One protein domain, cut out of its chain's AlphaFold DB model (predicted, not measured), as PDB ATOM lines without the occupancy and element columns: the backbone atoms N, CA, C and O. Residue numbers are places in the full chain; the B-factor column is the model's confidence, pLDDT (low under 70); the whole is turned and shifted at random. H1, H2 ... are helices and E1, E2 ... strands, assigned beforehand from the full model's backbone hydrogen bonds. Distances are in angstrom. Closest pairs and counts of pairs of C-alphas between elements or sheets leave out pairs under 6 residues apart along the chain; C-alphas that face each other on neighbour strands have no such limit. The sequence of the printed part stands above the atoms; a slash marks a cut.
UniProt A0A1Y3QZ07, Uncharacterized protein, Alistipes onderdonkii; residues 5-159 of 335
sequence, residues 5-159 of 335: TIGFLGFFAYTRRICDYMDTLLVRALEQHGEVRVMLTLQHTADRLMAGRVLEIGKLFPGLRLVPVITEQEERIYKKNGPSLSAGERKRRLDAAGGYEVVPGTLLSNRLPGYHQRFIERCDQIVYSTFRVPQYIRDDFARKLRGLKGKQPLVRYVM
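What this domain is: This is residues 5 to 159 of the 335 residues of an uncharacterized protein of Alistipes onderdonkii (UniProt A0A1Y3QZ07). A strongly twisted wall of six parallel strands has H1 to H4 over one face, while its other face curls round H5, with H6 packed side by side on H5. This makes three layers, helices on both faces of a sheet, and H3 and H4 make a corner beyond H2. The printed part has 155 residues, with six named helices and six named strands in the order E1 H1 E2 H2 E3 H3 H4 E4 H5 E5 H6 E6; the sheet's order is E4 E3 E2 E1 E5 E6. The class is mixed, helices and strands; the whole is compact, with a radius of gyration of the C-alphas of 15.0 A and spans of 41 by 39 by 29 A.

How they stand to each other: E1, residues 5 to 10, and E2, residues 36 to 41, are parallel neighbours, with N 8 and O 39 within hydrogen-bond range at 2.9 A. Between them H1, residues 16 to 32, is on the sheet at a height of 7.7 A and runs along E2, at 12 degrees on the local plane. E3, residues 64 to 71, is parallel to E2, with N 67 and O 38 at 2.8 A. H2, residues 45 to 60, lies over E3 and E2 at a height of 8.9 A. H3, residues 72 to 79, touches H4, residues 85 to 97, about perpendicular at 87 degrees; the closest C-alphas, of Tyr 78 and Lys 91, are 6.2 A apart. H2 touches H4 with residues 48 to 55 alone, closest at C-alphas 52 and 93, 7.1 A. E4, residues 101 to 103, is an edge strand parallel to E3, with N 103 and O 70 at 2.9 A. H5, residues 112 to 122, lies on the opposite face from H2; C-alphas 7 and 119, the closest of E1 and H5, are 6.2 A apart. E5, residues 125 to 129, is parallel to E1, with N 127 and O 7 at 2.8 A. H6, residues 135 to 146, touches H5 at a shallow tilt of 20 degrees, the same way, closest at C-alphas 116 and 141, 6.0 A, and only grazes the sheet. E6, residues 154 to 158, is the other edge strand, parallel to E5, with N 156 and O 126 at 2.8 A. Every O i to N i+4 pair is within hydrogen-bond range in H1, H3, H4 and H6, against 11 of 12 in H2 and 5 of 7 in H5.

Where its parts are: E1 begins at C-alpha 5, (165.275, 177.620, 162.919), and E6 ends at C-alpha 158, (147.792, 174.146, 162.234). From first to last C-alpha, H1 measures 24.7 A, H2 23.5 A, E3 23.2 A and H4 18.7 A.

The domain as a whole: The C-alphas of Pro 83 and Gly 150, the two farthest apart, are 43.5 A apart. The printed part has no cut and no long link. The mean pLDDT of the printed part is 79.3; 35 residues are under 70, among them 13 to 21, 81 to 88 and 105 to 110.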
ATOM      1  N   THR A   5     166.166 176.705 162.186       95.06
ATOM      2  CA  THR A   5     165.275 177.620 162.919       95.06
ATOM      3  C   THR A   5     163.802 177.297 162.687       95.06
ATOM      4  O   THR A   5     163.340 177.247 161.547       95.06
ATOM      5  N   ILE A   6     163.046 177.119 163.771       95.25
ATOM      6  CA  ILE A   6     161.612 176.816 163.762       95.25
ATOM      7  C   ILE A   6     160.848 177.987 164.367       95.25
ATOM      8  O   ILE A   6     161.052 178.330 165.526       95.25
ATOM      9  N   GLY A   7     159.935 178.584 163.610       95.44
ATOM     10  CA  GLY A   7     159.063 179.651 164.086       95.44
ATOM     11  C   GLY A   7     157.674 179.142 164.439       95.44
ATOM     12  O   GLY A   7     157.020 178.526 163.603       95.44
ATOM     13  N   PHE A   8     157.186 179.449 165.637       92.62
ATOM     14  CA  PHE A   8     155.778 179.287 165.996       92.62
ATOM     15  C   PHE A   8     155.106 180.655 165.942       92.62
ATOM     16  O   PHE A   8     155.437 181.553 166.716       92.62
ATOM     17  N   LEU A   9     154.182 180.823 164.995       90.50
ATOM     18  CA  LEU A   9     153.583 182.115 164.678       90.50
ATOM     19  C   LEU A   9     152.059 182.017 164.557       90.50
ATOM     20  O   LEU A   9     151.533 181.087 163.952       90.50
ATOM     21  N   GLY A  10     151.346 182.999 165.106       85.56
ATOM     22  CA  GLY A  10     149.880 183.039 165.126       85.56
ATOM     23  C   GLY A  10     149.308 182.829 166.525       85.56
ATOM     24  O   GLY A  10     150.040 182.824 167.510       85.56
ATOM     25  N   PHE A  11     147.987 182.674 166.628       81.44
ATOM     26  CA  PHE A  11     147.333 182.496 167.926       81.44
ATOM     27  C   PHE A  11     147.236 181.013 168.271       81.44
ATOM     28  O   PHE A  11     146.400 180.288 167.728       81.44
ATOM     29  N   PHE A  12     148.077 180.556 169.192       78.50
ATOM     30  CA  PHE A  12     147.988 179.202 169.725       78.50
ATOM     31  C   PHE A  12     147.096 179.169 170.965       78.50
ATOM     32  O   PHE A  12     147.168 180.033 171.836       78.50
ATOM     33  N   ALA A  13     146.265 178.135 171.068       69.62
ATOM     34  CA  ALA A  13     145.675 177.757 172.341       69.62
ATOM     35  C   ALA A  13     146.654 176.804 173.031       69.62
ATOM     36  O   ALA A  13     146.878 175.702 172.525       69.62
ATOM     37  N   TYR A  14     147.229 177.210 174.168       65.25
ATOM     38  CA  TYR A  14     148.104 176.333 174.946       65.25
ATOM     39  C   TYR A  14     147.266 175.178 175.506       65.25
ATOM     40  O   TYR A  14     146.538 175.319 176.486       65.25
ATOM     41  N   THR A  15     147.318 174.046 174.819       60.81
ATOM     42  CA  THR A  15     146.547 172.819 175.040       60.81
ATOM     43  C   THR A  15     147.519 171.646 175.003       60.81
ATOM     44  O   THR A  15     148.577 171.764 174.389       60.81
ATOM     45  N   ARG A  16     147.173 170.507 175.611       52.12
ATOM     46  CA  ARG A  16     148.028 169.305 175.579       52.12
ATOM     47  C   ARG A  16     148.480 168.963 174.152       52.12
ATOM     48  O   ARG A  16     149.663 168.864 173.874       52.12
ATOM     49  N   ARG A  17     147.535 169.001 173.211       57.78
ATOM     50  CA  ARG A  17     147.763 168.723 171.788       57.78
ATOM     51  C   ARG A  17     148.842 169.587 171.124       57.78
ATOM     52  O   ARG A  17     149.623 169.068 170.334       57.78
ATOM     53  N   ILE A  18     148.858 170.905 171.365       67.00
ATOM     54  CA  ILE A  18     149.873 171.772 170.738       67.00
ATOM     55  C   ILE A  18     151.242 171.583 171.389       67.00
ATOM     56  O   ILE A  18     152.256 171.711 170.708       67.00
ATOM     57  N   CYS A  19     151.267 171.246 172.681       59.91
ATOM     58  CA  CYS A  19     152.491 170.888 173.381       59.91
ATOM     59  C   CYS A  19     153.096 169.611 172.789       59.91
ATOM     60  O   CYS A  19     154.249 169.646 172.380       59.91
ATOM     61  N   ASP A  20     152.303 168.546 172.630       54.81
ATOM     62  CA  ASP A  20     152.763 167.271 172.055       54.81
ATOM     63  C   ASP A  20     153.312 167.465 170.632       54.81
ATOM     64  O   ASP A  20     154.364 166.933 170.265       54.81
ATOM     65  N   TYR A  21     152.617 168.277 169.827       61.91
ATOM     66  CA  TYR A  21     153.065 168.637 168.485       61.91
ATOM     67  C   TYR A  21     154.391 169.403 168.506       61.91
ATOM     68  O   TYR A  21     155.294 169.081 167.730       61.91
ATOM     69  N   MET A  22     154.502 170.420 169.369       73.88
ATOM     70  CA  MET A  22     155.722 171.209 169.494       73.88
ATOM     71  C   MET A  22     156.884 170.313 169.906       73.88
ATOM     72  O   MET A  22     157.896 170.314 169.217       73.88
ATOM     73  N   ASP A  23     156.721 169.496 170.939       66.88
ATOM     74  CA  ASP A  23     157.789 168.630 171.438       66.88
ATOM     75  C   ASP A  23     158.256 167.664 170.366       66.88
ATOM     76  O   ASP A  23     159.444 167.622 170.066       66.88
ATOM     77  N   THR A  24     157.317 166.970 169.717       59.31
ATOM     78  CA  THR A  24     157.618 166.046 168.618       59.31
ATOM     79  C   THR A  24     158.396 166.745 167.506       59.31
ATOM     80  O   THR A  24     159.344 166.185 166.952       59.31
ATOM     81  N   LEU A  25     158.015 167.979 167.167       68.62
ATOM     82  CA  LEU A  25     158.683 168.747 166.127       68.62
ATOM     83  C   LEU A  25     160.101 169.169 166.534       68.62
ATOM     84  O   LEU A  25     161.028 168.998 165.743       68.62
ATOM     85  N   LEU A  26     160.272 169.715 167.741       73.94
ATOM     86  CA  LEU A  26     161.572 170.168 168.252       73.94
ATOM     87  C   LEU A  26     162.556 169.009 168.339       73.94
ATOM     88  O   LEU A  26     163.694 169.102 167.892       73.94
ATOM     89  N   VAL A  27     162.068 167.896 168.857       65.19
ATOM     90  CA  VAL A  27     162.788 166.644 168.985       65.19
ATOM     91  C   VAL A  27     163.271 166.119 167.632       65.19
ATOM     92  O   VAL A  27     164.462 165.874 167.465       65.19
ATOM     93  N   ARG A  28     162.375 165.988 166.641       60.00
ATOM     94  CA  ARG A  28     162.755 165.507 165.300       60.00
ATOM     95  C   ARG A  28     163.773 166.429 164.639       60.00
ATOM     96  O   ARG A  28     164.657 165.969 163.925       60.00
ATOM     97  N   ALA A  29     163.658 167.732 164.878       69.81
ATOM     98  CA  ALA A  29     164.634 168.685 164.380       69.81
ATOM     99  C   ALA A  29     166.004 168.511 165.056       69.81
ATOM    100  O   ALA A  29     167.016 168.596 164.369       69.81
ATOM    101  N   LEU A  30     166.051 168.227 166.361       72.56
ATOM    102  CA  LEU A  30     167.301 167.989 167.100       72.56
ATOM    103  C   LEU A  30     168.011 166.693 166.678       72.56
ATOM    104  O   LEU A  30     169.230 166.612 166.760       72.56
ATOM    105  N   GLU A  31     167.279 165.690 166.186       66.38
ATOM    106  CA  GLU A  31     167.883 164.483 165.595       66.38
ATOM    107  C   GLU A  31     168.581 164.771 164.264       66.38
ATOM    108  O   GLU A  31     169.577 164.141 163.919       66.38
ATOM    109  N   GLN A  32     168.042 165.722 163.503       68.44
ATOM    110  CA  GLN A  32     168.524 166.067 162.167       68.44
ATOM    111  C   GLN A  32     169.563 167.195 162.193       68.44
ATOM    112  O   GLN A  32     170.331 167.364 161.241       68.44
ATOM    113  N   HIS A  33     169.594 167.982 163.270       81.56
ATOM    114  CA  HIS A  33     170.375 169.207 163.369       81.56
ATOM    115  C   HIS A  33     171.026 169.340 164.749       81.56
ATOM    116  O   HIS A  33     170.358 169.278 165.772       81.56
ATOM    117  N   GLY A  34     172.336 169.614 164.775       76.00
ATOM    118  CA  GLY A  34     173.085 169.792 166.027       76.00
ATOM    119  C   GLY A  34     172.721 171.054 166.821       76.00
ATOM    120  O   GLY A  34     172.984 171.113 168.017       76.00
ATOM    121  N   GLU A  35     172.106 172.055 166.179       92.00
ATOM    122  CA  GLU A  35     171.557 173.241 166.844       92.00
ATOM    123  C   GLU A  35     170.193 173.597 166.239       92.00
ATOM    124  O   GLU A  35     170.073 173.803 165.024       92.00
ATOM    125  N   VAL A  36     169.182 173.699 167.103       92.38
ATOM    126  CA  VAL A  36     167.808 174.083 166.771       92.38
ATOM    127  C   VAL A  36     167.432 175.341 167.543       92.38
ATOM    128  O   VAL A  36     167.475 175.378 168.773       92.38
ATOM    129  N   ARG A  37     167.015 176.380 166.821       95.69
ATOM    130  CA  ARG A  37     166.506 177.631 167.395       95.69
ATOM    131  C   ARG A  37     164.999 177.713 167.241       95.69
ATOM    132  O   ARG A  37     164.477 177.490 166.153       95.69
ATOM    133  N   VAL A  38     164.300 178.080 168.307       96.00
ATOM    134  CA  VAL A  38     162.841 178.221 168.307       96.00
ATOM    135  C   VAL A  38     162.465 179.684 168.435       96.00
ATOM    136  O   VAL A  38     162.692 180.297 169.475       96.00
ATOM    137  N   MET A  39     161.876 180.239 167.382       96.31
ATOM    138  CA  MET A  39     161.379 181.609 167.363       96.31
ATOM    139  C   MET A  39     159.927 181.663 167.837       96.31
ATOM    140  O   MET A  39     159.054 181.005 167.269       96.31
ATOM    141  N   LEU A  40     159.674 182.467 168.870       93.56
ATOM    142  CA  LEU A  40     158.365 182.632 169.507       93.56
ATOM    143  C   LEU A  40     158.144 184.096 169.882       93.56
ATOM    144  O   LEU A  40     159.067 184.777 170.329       93.56
ATOM    145  N   THR A  41     156.913 184.581 169.748       89.75
ATOM    146  CA  THR A  41     156.508 185.853 170.360       89.75
ATOM    147  C   THR A  41     156.355 185.687 171.875       89.75
ATOM    148  O   THR A  41     156.328 184.575 172.389       89.75
ATOM    149  N   LEU A  42     156.248 186.788 172.625       83.44
ATOM    150  CA  LEU A  42     155.916 186.754 174.064       83.44
ATOM    151  C   LEU A  42     154.624 187.522 174.384       83.44
ATOM    152  O   LEU A  42     154.367 187.891 175.536       83.44
ATOM    153  N   GLN A  43     153.820 187.790 173.356       77.50
ATOM    154  CA  GLN A  43     152.671 188.681 173.434       77.50
ATOM    155  C   GLN A  43     151.522 188.034 174.212       77.50
ATOM    156  O   GLN A  43     150.998 188.621 175.165       77.50
ATOM    157  N   HIS A  44     151.145 186.813 173.841       77.88
ATOM    158  CA  HIS A  44     150.028 186.111 174.461       77.88
ATOM    159  C   HIS A  44     150.494 185.173 175.572       77.88
ATOM    160  O   HIS A  44     151.642 184.736 175.617       77.88
ATOM    161  N   THR A  45     149.582 184.854 176.493       72.56
ATOM    162  CA  THR A  45     149.849 183.892 177.573       72.56
ATOM    163  C   THR A  45     150.289 182.541 177.017       72.56
ATOM    164  O   THR A  45     151.227 181.952 177.537       72.56
ATOM    165  N   ALA A  46     149.676 182.085 175.920       75.31
ATOM    166  CA  ALA A  46     150.075 180.849 175.259       75.31
ATOM    167  C   ALA A  46     151.526 180.895 174.764       75.31
ATOM    168  O   ALA A  46     152.276 179.967 175.041       75.31
ATOM    169  N   ASP A  47     151.946 181.989 174.125       82.44
ATOM    170  CA  ASP A  47     153.319 182.136 173.634       82.44
ATOM    171  C   ASP A  47     154.335 182.103 174.786       82.44
ATOM    172  O   ASP A  47     155.378 181.464 174.675       82.44
ATOM    173  N   ARG A  48     154.011 182.727 175.931       80.75
ATOM    174  CA  ARG A  48     154.862 182.683 177.136       80.75
ATOM    175  C   ARG A  48     154.987 181.272 177.705       80.75
ATOM    176  O   ARG A  48     156.080 180.870 178.102       80.75
ATOM    177  N   LEU A  49     153.891 180.520 177.725       75.94
ATOM    178  CA  LEU A  49     153.897 179.129 178.175       75.94
ATOM    179  C   LEU A  49     154.698 178.236 177.214       75.94
ATOM    180  O   LEU A  49     155.520 177.443 177.666       75.94
ATOM    181  N   MET A  50     154.545 178.424 175.899       82.44
ATOM    182  CA  MET A  50     155.353 177.727 174.890       82.44
ATOM    183  C   MET A  50     156.840 178.081 175.006       82.44
ATOM    184  O   MET A  50     157.682 177.191 174.968       82.44
ATOM    185  N   ALA A  51     157.171 179.356 175.218       85.12
ATOM    186  CA  ALA A  51     158.545 179.805 175.426       85.12
ATOM    187  C   ALA A  51     159.164 179.186 176.688       85.12
ATOM    188  O   ALA A  51     160.302 178.727 176.646       85.12
ATOM    189  N   GLY A  52     158.401 179.114 177.786       76.69
ATOM    190  CA  GLY A  52     158.815 178.388 178.990       76.69
ATOM    191  C   GLY A  52     159.115 176.919 178.691       76.69
ATOM    192  O   GLY A  52     160.178 176.426 179.043       76.69
ATOM    193  N   ARG A  53     158.233 176.248 177.944       75.31
ATOM    194  CA  ARG A  53     158.433 174.850 177.542       75.31
ATOM    195  C   ARG A  53     159.707 174.639 176.721       75.31
ATOM    196  O   ARG A  53     160.432 173.689 176.983       75.31
ATOM    197  N   VAL A  54     160.015 175.527 175.772       81.94
ATOM    198  CA  VAL A  54     161.271 175.456 175.000       81.94
ATOM    199  C   VAL A  54     162.490 175.588 175.912       81.94
ATOM    200  O   VAL A  54     163.450 174.847 175.730       81.94
ATOM    201  N   LEU A  55     162.465 176.510 176.882       78.31
ATOM    202  CA  LEU A  55     163.570 176.690 177.830       78.31
ATOM    203  C   LEU A  55     163.781 175.439 178.688       78.31
ATOM    204  O   LEU A  55     164.916 174.997 178.834       78.31
ATOM    205  N   GLU A  56     162.703 174.833 179.191       71.00
ATOM    206  CA  GLU A  56     162.787 173.600 179.984       71.00
ATOM    207  C   GLU A  56     163.301 172.415 179.160       71.00
ATOM    208  O   GLU A  56     164.211 171.709 179.593       71.00
ATOM    209  N   ILE A  57     162.805 172.233 177.932       66.88
ATOM    210  CA  ILE A  57     163.335 171.209 177.018       66.88
ATOM    211  C   ILE A  57     164.809 171.506 176.696       66.88
ATOM    212  O   ILE A  57     165.621 170.589 176.633       66.88
ATOM    213  N   GLY A  58     165.192 172.776 176.559       69.94
ATOM    214  CA  GLY A  58     166.576 173.188 176.313       69.94
ATOM    215  C   GLY A  58     167.550 172.824 177.435       69.94
ATOM    216  O   GLY A  58     168.724 172.583 177.157       69.94
ATOM    217  N   LYS A  59     167.077 172.693 178.682       70.31
ATOM    218  CA  LYS A  59     167.895 172.154 179.784       70.31
ATOM    219  C   LYS A  59     168.242 170.675 179.571       70.31
ATOM    220  O   LYS A  59     169.315 170.240 179.976       70.31
ATOM    221  N   LEU A  60     167.352 169.917 178.926       64.25
ATOM    222  CA  LEU A  60     167.557 168.502 178.587       64.25
ATOM    223  C   LEU A  60     168.358 168.332 177.288       64.25
ATOM    224  O   LEU A  60     169.116 167.375 177.145       64.25
ATOM    225  N   PHE A  61     168.197 169.265 176.347       71.62
ATOM    226  CA  PHE A  61     168.812 169.220 175.024       71.62
ATOM    227  C   PHE A  61     169.616 170.504 174.765       71.62
ATOM    228  O   PHE A  61     169.056 171.477 174.265       71.62
ATOM    229  N   PRO A  62     170.939 170.521 175.025       76.50
ATOM    230  CA  PRO A  62     171.756 171.740 174.932       76.50
ATOM    231  C   PRO A  62     171.845 172.340 173.515       76.50
ATOM    232  O   PRO A  62     172.218 173.504 173.357       76.50
ATOM    233  N   GLY A  63     171.484 171.563 172.487       83.75
ATOM    234  CA  GLY A  63     171.334 172.030 171.108       83.75
ATOM    235  C   GLY A  63     170.060 172.845 170.853       83.75
ATOM    236  O   GLY A  63     169.939 173.435 169.784       83.75
ATOM    237  N   LEU A  64     169.114 172.908 171.796       86.62
ATOM    238  CA  LEU A  64     167.868 173.661 171.665       86.62
ATOM    239  C   LEU A  64     167.984 175.042 172.315       86.62
ATOM    240  O   LEU A  64     168.338 175.174 173.486       86.62
ATOM    241  N   ARG A  65     167.634 176.087 171.565       93.50
ATOM    242  CA  ARG A  65     167.677 177.478 172.037       93.50
ATOM    243  C   ARG A  65     166.370 178.201 171.748       93.50
ATOM    244  O   ARG A  65     165.847 178.129 170.639       93.50
ATOM    245  N   LEU A  66     165.870 178.946 172.728       94.69
ATOM    246  CA  LEU A  66     164.768 179.884 172.527       94.69
ATOM    247  C   LEU A  66     165.298 181.186 171.910       94.69
ATOM    248  O   LEU A  66     166.314 181.712 172.351       94.69
ATOM    249  N   VAL A  67     164.575 181.730 170.932       95.94
ATOM    250  CA  VAL A  67     164.798 183.060 170.353       95.94
ATOM    251  C   VAL A  67     163.491 183.853 170.460       95.94
ATOM    252  O   VAL A  67     162.633 183.774 169.575       95.94
ATOM    253  N   PRO A  68     163.289 184.605 171.551       92.75
ATOM    254  CA  PRO A  68     162.125 185.462 171.695       92.75
ATOM    255  C   PRO A  68     162.122 186.551 170.620       92.75
ATOM    256  O   PRO A  68     163.156 187.155 170.339       92.75
ATOM    257  N   VAL A  69     160.954 186.832 170.051       92.25
ATOM    258  CA  VAL A  69     160.744 187.923 169.094       92.25
ATOM    259  C   VAL A  69     159.798 188.937 169.720       92.25
ATOM    260  O   VAL A  69     158.654 188.613 170.047       92.25
ATOM    261  N   ILE A  70     160.281 190.163 169.901       88.56
ATOM    262  CA  ILE A  70     159.548 191.244 170.564       88.56
ATOM    263  C   ILE A  70     159.507 192.495 169.687       88.56
ATOM    264  O   ILE A  70     160.322 192.682 168.787       88.56
ATOM    265  N   THR A  71     158.550 193.375 169.947       86.44
ATOM    266  CA  THR A  71     158.481 194.690 169.296       86.44
ATOM    267  C   THR A  71     159.388 195.709 169.985       86.44
ATOM    268  O   THR A  71     159.638 195.618 171.188       86.44
ATOM    269  N   GLU A  72     159.797 196.757 169.266       85.88
ATOM    270  CA  GLU A  72     160.514 197.906 169.856       85.88
ATOM    271  C   GLU A  72     159.778 198.523 171.059       85.88
ATOM    272  O   GLU A  72     160.393 198.983 172.021       85.88
ATOM    273  N   GLN A  73     158.440 198.543 171.028       80.12
ATOM    274  CA  GLN A  73     157.645 199.058 172.141       80.12
ATOM    275  C   GLN A  73     157.782 198.169 173.384       80.12
ATOM    276  O   GLN A  73     157.907 198.680 174.496       80.12
ATOM    277  N   GLU A  74     157.763 196.849 173.203       81.00
ATOM    278  CA  GLU A  74     157.943 195.881 174.288       81.00
ATOM    279  C   GLU A  74     159.361 195.946 174.854       81.00
ATOM    280  O   GLU A  74     159.520 195.994 176.072       81.00
ATOM    281  N   GLU A  75     160.374 196.068 173.996       85.19
ATOM    282  CA  GLU A  75     161.766 196.250 174.413       85.19
ATOM    283  C   GLU A  75     161.933 197.474 175.333       85.19
ATOM    284  O   GLU A  75     162.562 197.387 176.391       85.19
ATOM    285  N   ARG A  76     161.303 198.610 174.989       81.94
ATOM    286  CA  ARG A  76     161.315 199.819 175.837       81.94
ATOM    287  C   ARG A  76     160.661 199.588 177.200       81.94
ATOM    288  O   ARG A  76     161.134 200.139 178.192       81.94
ATOM    289  N   ILE A  77     159.585 198.800 177.261       78.44
ATOM    290  CA  ILE A  77     158.900 198.462 178.520       78.44
ATOM    291  C   ILE A  77     159.798 197.579 179.393       78.44
ATOM    292  O   ILE A  77     159.901 197.819 180.597       78.44
ATOM    293  N   TYR A  78     160.479 196.594 178.802       73.75
ATOM    294  CA  TYR A  78     161.370 195.699 179.544       73.75
ATOM    295  C   TYR A  78     162.600 196.426 180.089       73.75
ATOM    296  O   TYR A  78     162.943 196.236 181.255       73.75
ATOM    297  N   LYS A  79     163.205 197.328 179.301       77.94
ATOM    298  CA  LYS A  79     164.337 198.156 179.755       77.94
ATOM    299  C   LYS A  79     163.972 199.087 180.917       77.94
ATOM    300  O   LYS A  79     164.832 199.419 181.720       77.94
ATOM    301  N   LYS A  80     162.702 199.490 181.028       75.19
ATOM    302  CA  LYS A  80     162.212 200.382 182.091       75.19
ATOM    303  C   LYS A  80     161.731 199.659 183.360       75.19
ATOM    304  O   LYS A  80     161.205 200.330 184.237       75.19
ATOM    305  N   ASN A  81     161.900 198.333 183.473       64.44
ATOM    306  CA  ASN A  81     161.408 197.522 184.602       64.44
ATOM    307  C   ASN A  81     159.929 197.803 184.931       64.44
ATOM    308  O   ASN A  81     159.586 198.213 186.038       64.44
ATOM    309  N   GLY A  82     159.047 197.617 183.943       61.88
ATOM    310  CA  GLY A  82     157.613 197.854 184.126       61.88
ATOM    311  C   GLY A  82     157.019 197.077 185.322       61.88
ATOM    312  O   GLY A  82     157.355 195.907 185.503       61.88
ATOM    313  N   PRO A  83     156.093 197.671 186.099       56.44
ATOM    314  CA  PRO A  83     155.665 197.143 187.403       56.44
ATOM    315  C   PRO A  83     154.715 195.933 187.344       56.44
ATOM    316  O   PRO A  83     154.352 195.384 188.378       56.44
ATOM    317  N   SER A  84     154.256 195.509 186.160       68.38
ATOM    318  CA  SER A  84     153.278 194.414 186.060       68.38
ATOM    319  C   SER A  84     153.932 193.031 186.189       68.38
ATOM    320  O   SER A  84     154.972 192.790 185.570       68.38
ATOM    321  N   LEU A  85     153.257 192.085 186.855       64.62
ATOM    322  CA  LEU A  85     153.667 190.671 186.940       64.62
ATOM    323  C   LEU A  85     154.000 190.079 185.562       64.62
ATOM    324  O   LEU A  85     155.046 189.465 185.377       64.62
ATOM    325  N   SER A  86     153.161 190.359 184.559       63.31
ATOM    326  CA  SER A  86     153.384 189.900 183.183       63.31
ATOM    327  C   SER A  86     154.663 190.459 182.547       63.31
ATOM    328  O   SER A  86     155.241 189.814 181.678       63.31
ATOM    329  N   ALA A  87     155.100 191.664 182.926       66.81
ATOM    330  CA  ALA A  87     156.327 192.270 182.412       66.81
ATOM    331  C   ALA A  87     157.562 191.631 183.062       66.81
ATOM    332  O   ALA A  87     158.519 191.333 182.351       66.81
ATOM    333  N   GLY A  88     157.501 191.339 184.366       69.75
ATOM    334  CA  GLY A  88     158.531 190.563 185.063       69.75
ATOM    335  C   GLY A  88     158.677 189.149 184.491       69.75
ATOM    336  O   GLY A  88     159.784 188.713 184.189       69.75
ATOM    337  N   GLU A  89     157.556 188.470 184.234       70.50
ATOM    338  CA  GLU A  89     157.516 187.133 183.626       70.50
ATOM    339  C   GLU A  89     158.162 187.090 182.228       70.50
ATOM    340  O   GLU A  89     158.844 186.129 181.866       70.50
ATOM    341  N   ARG A  90     157.939 188.142 181.428       74.06
ATOM    342  CA  ARG A  90     158.512 188.293 180.082       74.06
ATOM    343  C   ARG A  90     160.001 188.607 180.147       74.06
ATOM    344  O   ARG A  90     160.768 187.990 179.416       74.06
ATOM    345  N   LYS A  91     160.410 189.487 181.065       79.00
ATOM    346  CA  LYS A  91     161.819 189.815 181.300       79.00
ATOM    347  C   LYS A  91     162.629 188.581 181.708       79.00
ATOM    348  O   LYS A  91     163.614 188.282 181.048       79.00
ATOM    349  N   ARG A  92     162.153 187.795 182.684       78.94
ATOM    350  CA  ARG A  92     162.827 186.551 183.110       78.94
ATOM    351  C   ARG A  92     163.086 185.587 181.948       78.94
ATOM    352  O   ARG A  92     164.160 185.006 181.866       78.94
ATOM    353  N   ARG A  93     162.125 185.434 181.030       79.12
ATOM    354  CA  ARG A  93     162.297 184.567 179.849       79.12
ATOM    355  C   ARG A  93     163.265 185.134 178.816       79.12
ATOM    356  O   ARG A  93     163.967 184.355 178.183       79.12
ATOM    357  N   LEU A  94     163.299 186.456 178.637       84.00
ATOM    358  CA  LEU A  94     164.291 187.109 177.777       84.00
ATOM    359  C   LEU A  94     165.704 186.904 178.329       84.00
ATOM    360  O   LEU A  94     166.598 186.524 177.579       84.00
ATOM    361  N   ASP A  95     165.866 187.087 179.639       83.75
ATOM    362  CA  ASP A  95     167.142 186.898 180.326       83.75
ATOM    363  C   ASP A  95     167.594 185.426 180.231       83.75
ATOM    364  O   ASP A  95     168.731 185.151 179.855       83.75
ATOM    365  N   ALA A  96     166.681 184.469 180.452       81.44
ATOM    366  CA  ALA A  96     166.957 183.033 180.330       81.44
ATOM    367  C   ALA A  96     167.283 182.579 178.895       81.44
ATOM    368  O   ALA A  96     168.033 181.621 178.704       81.44
ATOM    369  N   ALA A  97     166.740 183.250 177.874       84.69
ATOM    370  CA  ALA A  97     167.058 182.957 176.477       84.69
ATOM    371  C   ALA A  97     168.473 183.417 176.077       84.69
ATOM    372  O   ALA A  97     169.013 182.938 175.080       84.69
ATOM    373  N   GLY A  98     169.079 184.345 176.830       81.25
ATOM    374  CA  GLY A  98     170.408 184.897 176.543       81.25
ATOM    375  C   GLY A  98     170.471 185.823 175.318       81.25
ATOM    376  O   GLY A  98     171.555 186.262 174.940       81.25
ATOM    377  N   GLY A  99     169.329 186.129 174.691       84.88
ATOM    378  CA  GLY A  99     169.207 186.997 173.519       84.88
ATOM    379  C   GLY A  99     167.775 187.030 172.974       84.88
ATOM    380  O   GLY A  99     166.965 186.170 173.309       84.88
ATOM    381  N   TYR A 100     167.446 188.028 172.148       90.62
ATOM    382  CA  TYR A 100     166.133 188.181 171.507       90.62
ATOM    383  C   TYR A 100     166.230 188.968 170.194       90.62
ATOM    384  O   TYR A 100     167.192 189.697 169.956       90.62
ATOM    385  N   GLU A 101     165.214 188.832 169.345       89.88
ATOM    386  CA  GLU A 101     165.060 189.568 168.088       89.88
ATOM    387  C   GLU A 101     164.035 190.695 168.252       89.88
ATOM    388  O   GLU A 101     162.984 190.516 168.875       89.88
ATOM    389  N   VAL A 102     164.322 191.852 167.650       88.25
ATOM    390  CA  VAL A 102     163.439 193.024 167.688       88.25
ATOM    391  C   VAL A 102     162.824 193.267 166.312       88.25
ATOM    392  O   VAL A 102     163.504 193.266 165.275       88.25
ATOM    393  N   VAL A 103     161.509 193.476 166.295       87.75
ATOM    394  CA  VAL A 103     160.764 193.905 165.108       87.75
ATOM    395  C   VAL A 103     160.205 195.319 165.287       87.75
ATOM    396  O   VAL A 103     159.856 195.702 166.412       87.75
ATOM    397  N   PRO A 104     160.076 196.096 164.194       82.00
ATOM    398  CA  PRO A 104     159.456 197.413 164.249       82.00
ATOM    399  C   PRO A 104     158.049 197.337 164.843       82.00
ATOM    400  O   PRO A 104     157.273 196.425 164.541       82.00
ATOM    401  N   GLY A 105     157.708 198.302 165.696       65.44
ATOM    402  CA  GLY A 105     156.365 198.390 166.258       65.44
ATOM    403  C   GLY A 105     155.326 198.684 165.171       65.44
ATOM    404  O   GLY A 105     155.492 199.606 164.377       65.44
ATOM    405  N   THR A 106     154.224 197.933 165.153       62.97
ATOM    406  CA  THR A 106     153.063 198.250 164.311       62.97
ATOM    407  C   THR A 106     152.025 199.026 165.116       62.97
ATOM    408  O   THR A 106     151.651 198.595 166.204       62.97
ATOM    409  N   LEU A 107     151.488 200.108 164.546       56.50
ATOM    410  CA  LEU A 107     150.355 200.861 165.117       56.50
ATOM    411  C   LEU A 107     149.013 200.106 165.023       56.50
ATOM    412  O   LEU A 107     147.993 200.579 165.512       56.50
ATOM    413  N   LEU A 108     149.003 198.938 164.377       57.34
ATOM    414  CA  LEU A 108     147.821 198.101 164.212       57.34
ATOM    415  C   LEU A 108     147.416 197.446 165.538       57.34
ATOM    416  O   LEU A 108     148.260 196.995 166.313       57.34
ATOM    417  N   SER A 109     146.103 197.321 165.752       59.28
ATOM    418  CA  SER A 109     145.530 196.590 166.893       59.28
ATOM    419  C   SER A 109     145.979 195.126 166.930       59.28
ATOM    420  O   SER A 109     146.153 194.555 168.006       59.28
ATOM    421  N   ASN A 110     146.228 194.530 165.759       64.81
ATOM    422  CA  ASN A 110     146.857 193.226 165.624       64.81
ATOM    423  C   ASN A 110     148.326 193.379 165.204       64.81
ATOM    424  O   ASN A 110     148.618 193.862 164.111       64.81
ATOM    425  N   ARG A 111     149.237 192.930 166.071       74.62
ATOM    426  CA  ARG A 111     150.694 193.000 165.871       74.62
ATOM    427  C   ARG A 111     151.247 191.860 165.015       74.62
ATOM    428  O   ARG A 111     152.385 191.941 164.562       74.62
ATOM    429  N   LEU A 112     150.442 190.826 164.746       79.06
ATOM    430  CA  LEU A 112     150.855 189.632 164.004       79.06
ATOM    431  C   LEU A 112     151.495 189.931 162.628       79.06
ATOM    432  O   LEU A 112     152.558 189.369 162.345       79.06
ATOM    433  N   PRO A 113     150.962 190.866 161.809       81.12
ATOM    434  CA  PRO A 113     151.581 191.246 160.538       81.12
ATOM    435  C   PRO A 113     153.005 191.809 160.665       81.12
ATOM    436  O   PRO A 113     153.797 191.676 159.726       81.12
ATOM    437  N   GLY A 114     153.329 192.422 161.811       82.50
ATOM    438  CA  GLY A 114     154.655 192.967 162.114       82.50
ATOM    439  C   GLY A 114     155.720 191.884 162.296       82.50
ATOM    440  O   GLY A 114     156.882 192.102 161.963       82.50
ATOM    441  N   TYR A 115     155.324 190.686 162.735       87.81
ATOM    442  CA  TYR A 115     156.242 189.557 162.907       87.81
ATOM    443  C   TYR A 115     156.436 188.737 161.623       87.81
ATOM    444  O   TYR A 115     157.479 188.107 161.463       87.81
ATOM    445  N   HIS A 116     155.469 188.751 160.692       90.50
ATOM    446  CA  HIS A 116     155.476 187.901 159.490       90.50
ATOM    447  C   HIS A 116     156.804 187.937 158.727       90.50
ATOM    448  O   HIS A 116     157.371 186.887 158.443       90.50
ATOM    449  N   GLN A 117     157.308 189.137 158.423       88.94
ATOM    450  CA  GLN A 117     158.523 189.296 157.623       88.94
ATOM    451  C   GLN A 117     159.728 188.654 158.319       88.94
ATOM    452  O   GLN A 117     160.441 187.859 157.715       88.94
ATOM    453  N   ARG A 118     159.906 188.934 159.616       90.62
ATOM    454  CA  ARG A 118     161.048 188.431 160.383       90.62
ATOM    455  C   ARG A 118     161.033 186.908 160.492       90.62
ATOM    456  O   ARG A 118     162.078 186.283 160.355       90.62
ATOM    457  N   PHE A 119     159.861 186.312 160.704       92.69
ATOM    458  CA  PHE A 119     159.728 184.856 160.753       92.69
ATOM    459  C   PHE A 119     160.017 184.217 159.388       92.69
ATOM    460  O   PHE A 119     160.744 183.229 159.337       92.69
ATOM    461  N   ILE A 120     159.518 184.797 158.291       91.81
ATOM    462  CA  ILE A 120     159.768 184.298 156.929       91.81
ATOM    463  C   ILE A 120     161.258 184.357 156.565       91.81
ATOM    464  O   ILE A 120     161.764 183.437 155.931       91.81
ATOM    465  N   GLU A 121     161.967 185.409 156.974       89.81
ATOM    466  CA  GLU A 121     163.393 185.595 156.667       89.81
ATOM    467  C   GLU A 121     164.326 184.693 157.483       89.81
ATOM    468  O   GLU A 121     165.411 184.346 157.016       89.81
ATOM    469  N   ARG A 122     163.952 184.370 158.727       90.62
ATOM    470  CA  ARG A 122     164.853 183.725 159.697       90.62
ATOM    471  C   ARG A 122     164.582 182.245 159.918       90.62
ATOM    472  O   ARG A 122     165.494 181.535 160.329       90.62
ATOM    473  N   CYS A 123     163.356 181.784 159.687       93.44
ATOM    474  CA  CYS A 123     162.992 180.397 159.950       93.44
ATOM    475  C   CYS A 123     163.296 179.507 158.742       93.44
ATOM    476  O   CYS A 123     163.061 179.889 157.600       93.44
ATOM    477  N   ASP A 124     163.754 178.283 158.992       91.81
ATOM    478  CA  ASP A 124     163.746 177.207 157.999       91.81
ATOM    479  C   ASP A 124     162.372 176.523 157.945       91.81
ATOM    480  O   ASP A 124     161.969 176.021 156.894       91.81
ATOM    481  N   GLN A 125     161.634 176.536 159.060       92.94
ATOM    482  CA  GLN A 125     160.276 176.014 159.163       92.94
ATOM    483  C   GLN A 125     159.389 176.929 160.006       92.94
ATOM    484  O   GLN A 125     159.807 177.421 161.048       92.94
ATOM    485  N   ILE A 126     158.138 177.126 159.588       93.31
ATOM    486  CA  ILE A 126     157.145 177.918 160.315       93.31
ATOM    487  C   ILE A 126     155.919 177.057 160.595       93.31
ATOM    488  O   ILE A 126     155.267 176.559 159.681       93.31
ATOM    489  N   VAL A 127     155.580 176.915 161.869       90.38
ATOM    490  CA  VAL A 127     154.283 176.426 162.326       90.38
ATOM    491  C   VAL A 127     153.370 177.636 162.444       90.38
ATOM    492  O   VAL A 127     153.555 178.471 163.330       90.38
ATOM    493  N   TYR A 128     152.402 177.745 161.538       88.94
ATOM    494  CA  TYR A 128     151.494 178.883 161.475       88.94
ATOM    495  C   TYR A 128     150.099 178.489 161.966       88.94
ATOM    496  O   TYR A 128     149.393 177.723 161.304       88.94
ATOM    497  N   SER A 129     149.688 179.015 163.122       85.44
ATOM    498  CA  SER A 129     148.315 178.852 163.602       85.44
ATOM    499  C   SER A 129     147.403 179.862 162.923       85.44
ATOM    500  O   SER A 129     147.548 181.073 163.098       85.44
ATOM    501  N   THR A 130     146.415 179.364 162.186       80.25
ATOM    502  CA  THR A 130     145.367 180.184 161.562       80.25
ATOM    503  C   THR A 130     144.159 180.399 162.475       80.25
ATOM    504  O   THR A 130     143.214 181.094 162.092       80.25
ATOM    505  N   PHE A 131     144.170 179.833 163.688       76.69
ATOM    506  CA  PHE A 131     143.073 179.957 164.644       76.69
ATOM    507  C   PHE A 131     142.830 181.422 165.020       76.69
ATOM    508  O   PHE A 131     143.744 182.124 165.442       76.69
ATOM    509  N   ARG A 132     141.588 181.899 164.850       72.06
ATOM    510  CA  ARG A 132     141.183 183.299 165.099       72.06
ATOM    511  C   ARG A 132     142.037 184.356 164.376       72.06
ATOM    512  O   ARG A 132     141.970 185.530 164.730       72.06
ATOM    513  N   VAL A 133     142.795 183.978 163.341       76.75
ATOM    514  CA  VAL A 133     143.530 184.928 162.500       76.75
ATOM    515  C   VAL A 133     142.605 185.419 161.375       76.75
ATOM    516  O   VAL A 133     142.169 184.612 160.543       76.75
ATOM    517  N   PRO A 134     142.304 186.728 161.292       79.06
ATOM    518  CA  PRO A 134     141.524 187.292 160.192       79.06
ATOM    519  C   PRO A 134     142.105 186.952 158.814       79.06
ATOM    520  O   PRO A 134     143.324 186.875 158.650       79.06
ATOM    521  N   GLN A 135     141.240 186.784 157.807       81.00
ATOM    522  CA  GLN A 135     141.659 186.399 156.450       81.00
ATOM    523  C   GLN A 135     142.700 187.367 155.867       81.00
ATOM    524  O   GLN A 135     143.726 186.916 155.377       81.00
ATOM    525  N   TYR A 136     142.516 188.681 156.037       82.44
ATOM    526  CA  TYR A 136     143.454 189.684 155.515       82.44
ATOM    527  C   TYR A 136     144.883 189.546 156.077       82.44
ATOM    528  O   TYR A 136     145.849 189.881 155.395       82.44
ATOM    529  N   ILE A 137     145.034 189.033 157.306       83.69
ATOM    530  CA  ILE A 137     146.344 188.768 157.920       83.69
ATOM    531  C   ILE A 137     146.954 187.498 157.329       83.69
ATOM    532  O   ILE A 137     148.142 187.471 157.016       83.69
ATOM    533  N   ARG A 138     146.141 186.459 157.113       85.25
ATOM    534  CA  ARG A 138     146.582 185.228 156.439       85.25
ATOM    535  C   ARG A 138     147.041 185.518 155.009       85.25
ATOM    536  O   ARG A 138     148.086 185.024 154.587       85.25
ATOM    537  N   ASP A 139     146.315 186.380 154.303       86.06
ATOM    538  CA  ASP A 139     146.657 186.808 152.947       86.06
ATOM    539  C   ASP A 139     147.933 187.655 152.922       86.06
ATOM    540  O   ASP A 139     148.744 187.498 152.009       86.06
ATOM    541  N   ASP A 140     148.155 188.515 153.925       87.19
ATOM    542  CA  ASP A 140     149.419 189.243 154.095       87.19
ATOM    543  C   ASP A 140     150.606 188.286 154.267       87.19
ATOM    544  O   ASP A 140     151.608 188.424 153.560       87.19
ATOM    545  N   PHE A 141     150.479 187.281 155.143       89.38
ATOM    546  CA  PHE A 141     151.513 186.260 155.332       89.38
ATOM    547  C   PHE A 141     151.806 185.515 154.025       89.38
ATOM    548  O   PHE A 141     152.959 185.425 153.599       89.38
ATOM    549  N   ALA A 142     150.762 185.042 153.340       88.31
ATOM    550  CA  ALA A 142     150.898 184.323 152.077       88.31
ATOM    551  C   ALA A 142     151.503 185.200 150.966       88.31
ATOM    552  O   ALA A 142     152.300 184.719 150.161       88.31
ATOM    553  N   ARG A 143     151.161 186.496 150.922       90.38
ATOM    554  CA  ARG A 143     151.739 187.460 149.975       90.38
ATOM    555  C   ARG A 143     153.233 187.653 150.224       90.38
ATOM    556  O   ARG A 143     154.003 187.590 149.268       90.38
ATOM    557  N   LYS A 144     153.642 187.841 151.484       89.44
ATOM    558  CA  LYS A 144     155.059 187.972 151.872       89.44
ATOM    559  C   LYS A 144     155.851 186.703 151.558       89.44
ATOM    560  O   LYS A 144     156.941 186.799 151.005       89.44
ATOM    561  N   LEU A 145     155.273 185.529 151.820       87.94
ATOM    562  CA  LEU A 145     155.899 184.241 151.512       87.94
ATOM    563  C   LEU A 145     156.132 184.064 150.002       87.94
ATOM    564  O   LEU A 145     157.234 183.720 149.589       87.94
ATOM    565  N   ARG A 146     155.123 184.369 149.169       86.62
ATOM    566  CA  ARG A 146     155.245 184.329 147.698       86.62
ATOM    567  C   ARG A 146     156.237 185.352 147.144       86.62
ATOM    568  O   ARG A 146     156.838 185.109 146.105       86.62
ATOM    569  N   GLY A 147     156.387 186.493 147.816       83.19
ATOM    570  CA  GLY A 147     157.318 187.551 147.424       83.19
ATOM    571  C   GLY A 147     158.786 187.254 147.743       83.19
ATOM    572  O   GLY A 147     159.657 188.000 147.294       83.19
ATOM    573  N   LEU A 148     159.082 186.195 148.507       84.25
ATOM    574  CA  LEU A 148     160.442 185.869 148.921       84.25
ATOM    575  C   LEU A 148     161.264 185.328 147.740       84.25
ATOM    576  O   LEU A 148     160.944 184.286 147.165       84.25
ATOM    577  N   LYS A 149     162.364 186.012 147.410       75.06
ATOM    578  CA  LYS A 149     163.353 185.542 146.431       75.06
ATOM    579  C   LYS A 149     164.412 184.704 147.153       75.06
ATOM    580  O   LYS A 149     165.271 185.262 147.826       75.06
ATOM    581  N   GLY A 150     164.348 183.376 147.037       76.56
ATOM    582  CA  GLY A 150     165.334 182.462 147.632       76.56
ATOM    583  C   GLY A 150     164.715 181.217 148.267       76.56
ATOM    584  O   GLY A 150     163.621 180.799 147.891       76.56
ATOM    585  N   LYS A 151     165.425 180.613 149.234       79.12
ATOM    586  CA  LYS A 151     164.932 179.453 149.996       79.12
ATOM    587  C   LYS A 151     163.732 179.882 150.840       79.12
ATOM    588  O   LYS A 151     163.889 180.674 151.763       79.12
ATOM    589  N   GLN A 152     162.558 179.341 150.533       86.31
ATOM    590  CA  GLN A 152     161.361 179.556 151.340       86.31
ATOM    591  C   GLN A 152     161.354 178.630 152.565       86.31
ATOM    592  O   GLN A 152     161.818 177.488 152.464       86.31
ATOM    593  N   PRO A 153     160.828 179.094 153.713       90.38
ATOM    594  CA  PRO A 153     160.602 178.229 154.860       90.38
ATOM    595  C   PRO A 153     159.548 177.164 154.548       90.38
ATOM    596  O   PRO A 153     158.566 177.425 153.849       90.38
ATOM    597  N   LEU A 154     159.696 175.983 155.146       88.31
ATOM    598  CA  LEU A 154     158.627 174.988 155.178       88.31
ATOM    599  C   LEU A 154     157.494 175.497 156.077       88.31
ATOM    600  O   LEU A 154     157.679 175.619 157.286       88.31
ATOM    601  N   VAL A 155     156.311 175.761 155.527       87.12
ATOM    602  CA  VAL A 155     155.165 176.228 156.324       87.12
ATOM    603  C   VAL A 155     154.205 175.080 156.618       87.12
ATOM    604  O   VAL A 155     153.701 174.429 155.705       87.12
ATOM    605  N   ARG A 156     153.921 174.851 157.903       81.88
ATOM    606  CA  ARG A 156     152.885 173.929 158.382       81.88
ATOM    607  C   ARG A 156     151.754 174.723 159.014       81.88
ATOM    608  O   ARG A 156     151.942 175.360 160.048       81.88
ATOM    609  N   TYR A 157     150.585 174.667 158.394       79.25
ATOM    610  CA  TYR A 157     149.378 175.273 158.936       79.25
ATOM    611  C   TYR A 157     148.767 174.350 159.985       79.25
ATOM    612  O   TYR A 157     148.586 173.163 159.725       79.25
ATOM    613  N   VAL A 158     148.462 174.891 161.162       72.06
ATOM    614  CA  VAL A 158     147.792 174.146 162.234       72.06
ATOM    615  C   VAL A 158     146.436 174.788 162.498       72.06
ATOM    616  O   VAL A 158     146.353 175.955 162.893       72.06
ATOM    617  N   MET A 159     145.373 174.013 162.283       62.78
ATOM    618  CA  MET A 159     144.016 174.338 162.711       62.78
ATOM    619  C   MET A 159     143.690 173.600 164.013       62.78
ATOM    620  O   MET A 159     144.182 172.504 164.287       62.78
TER     621      MET A 159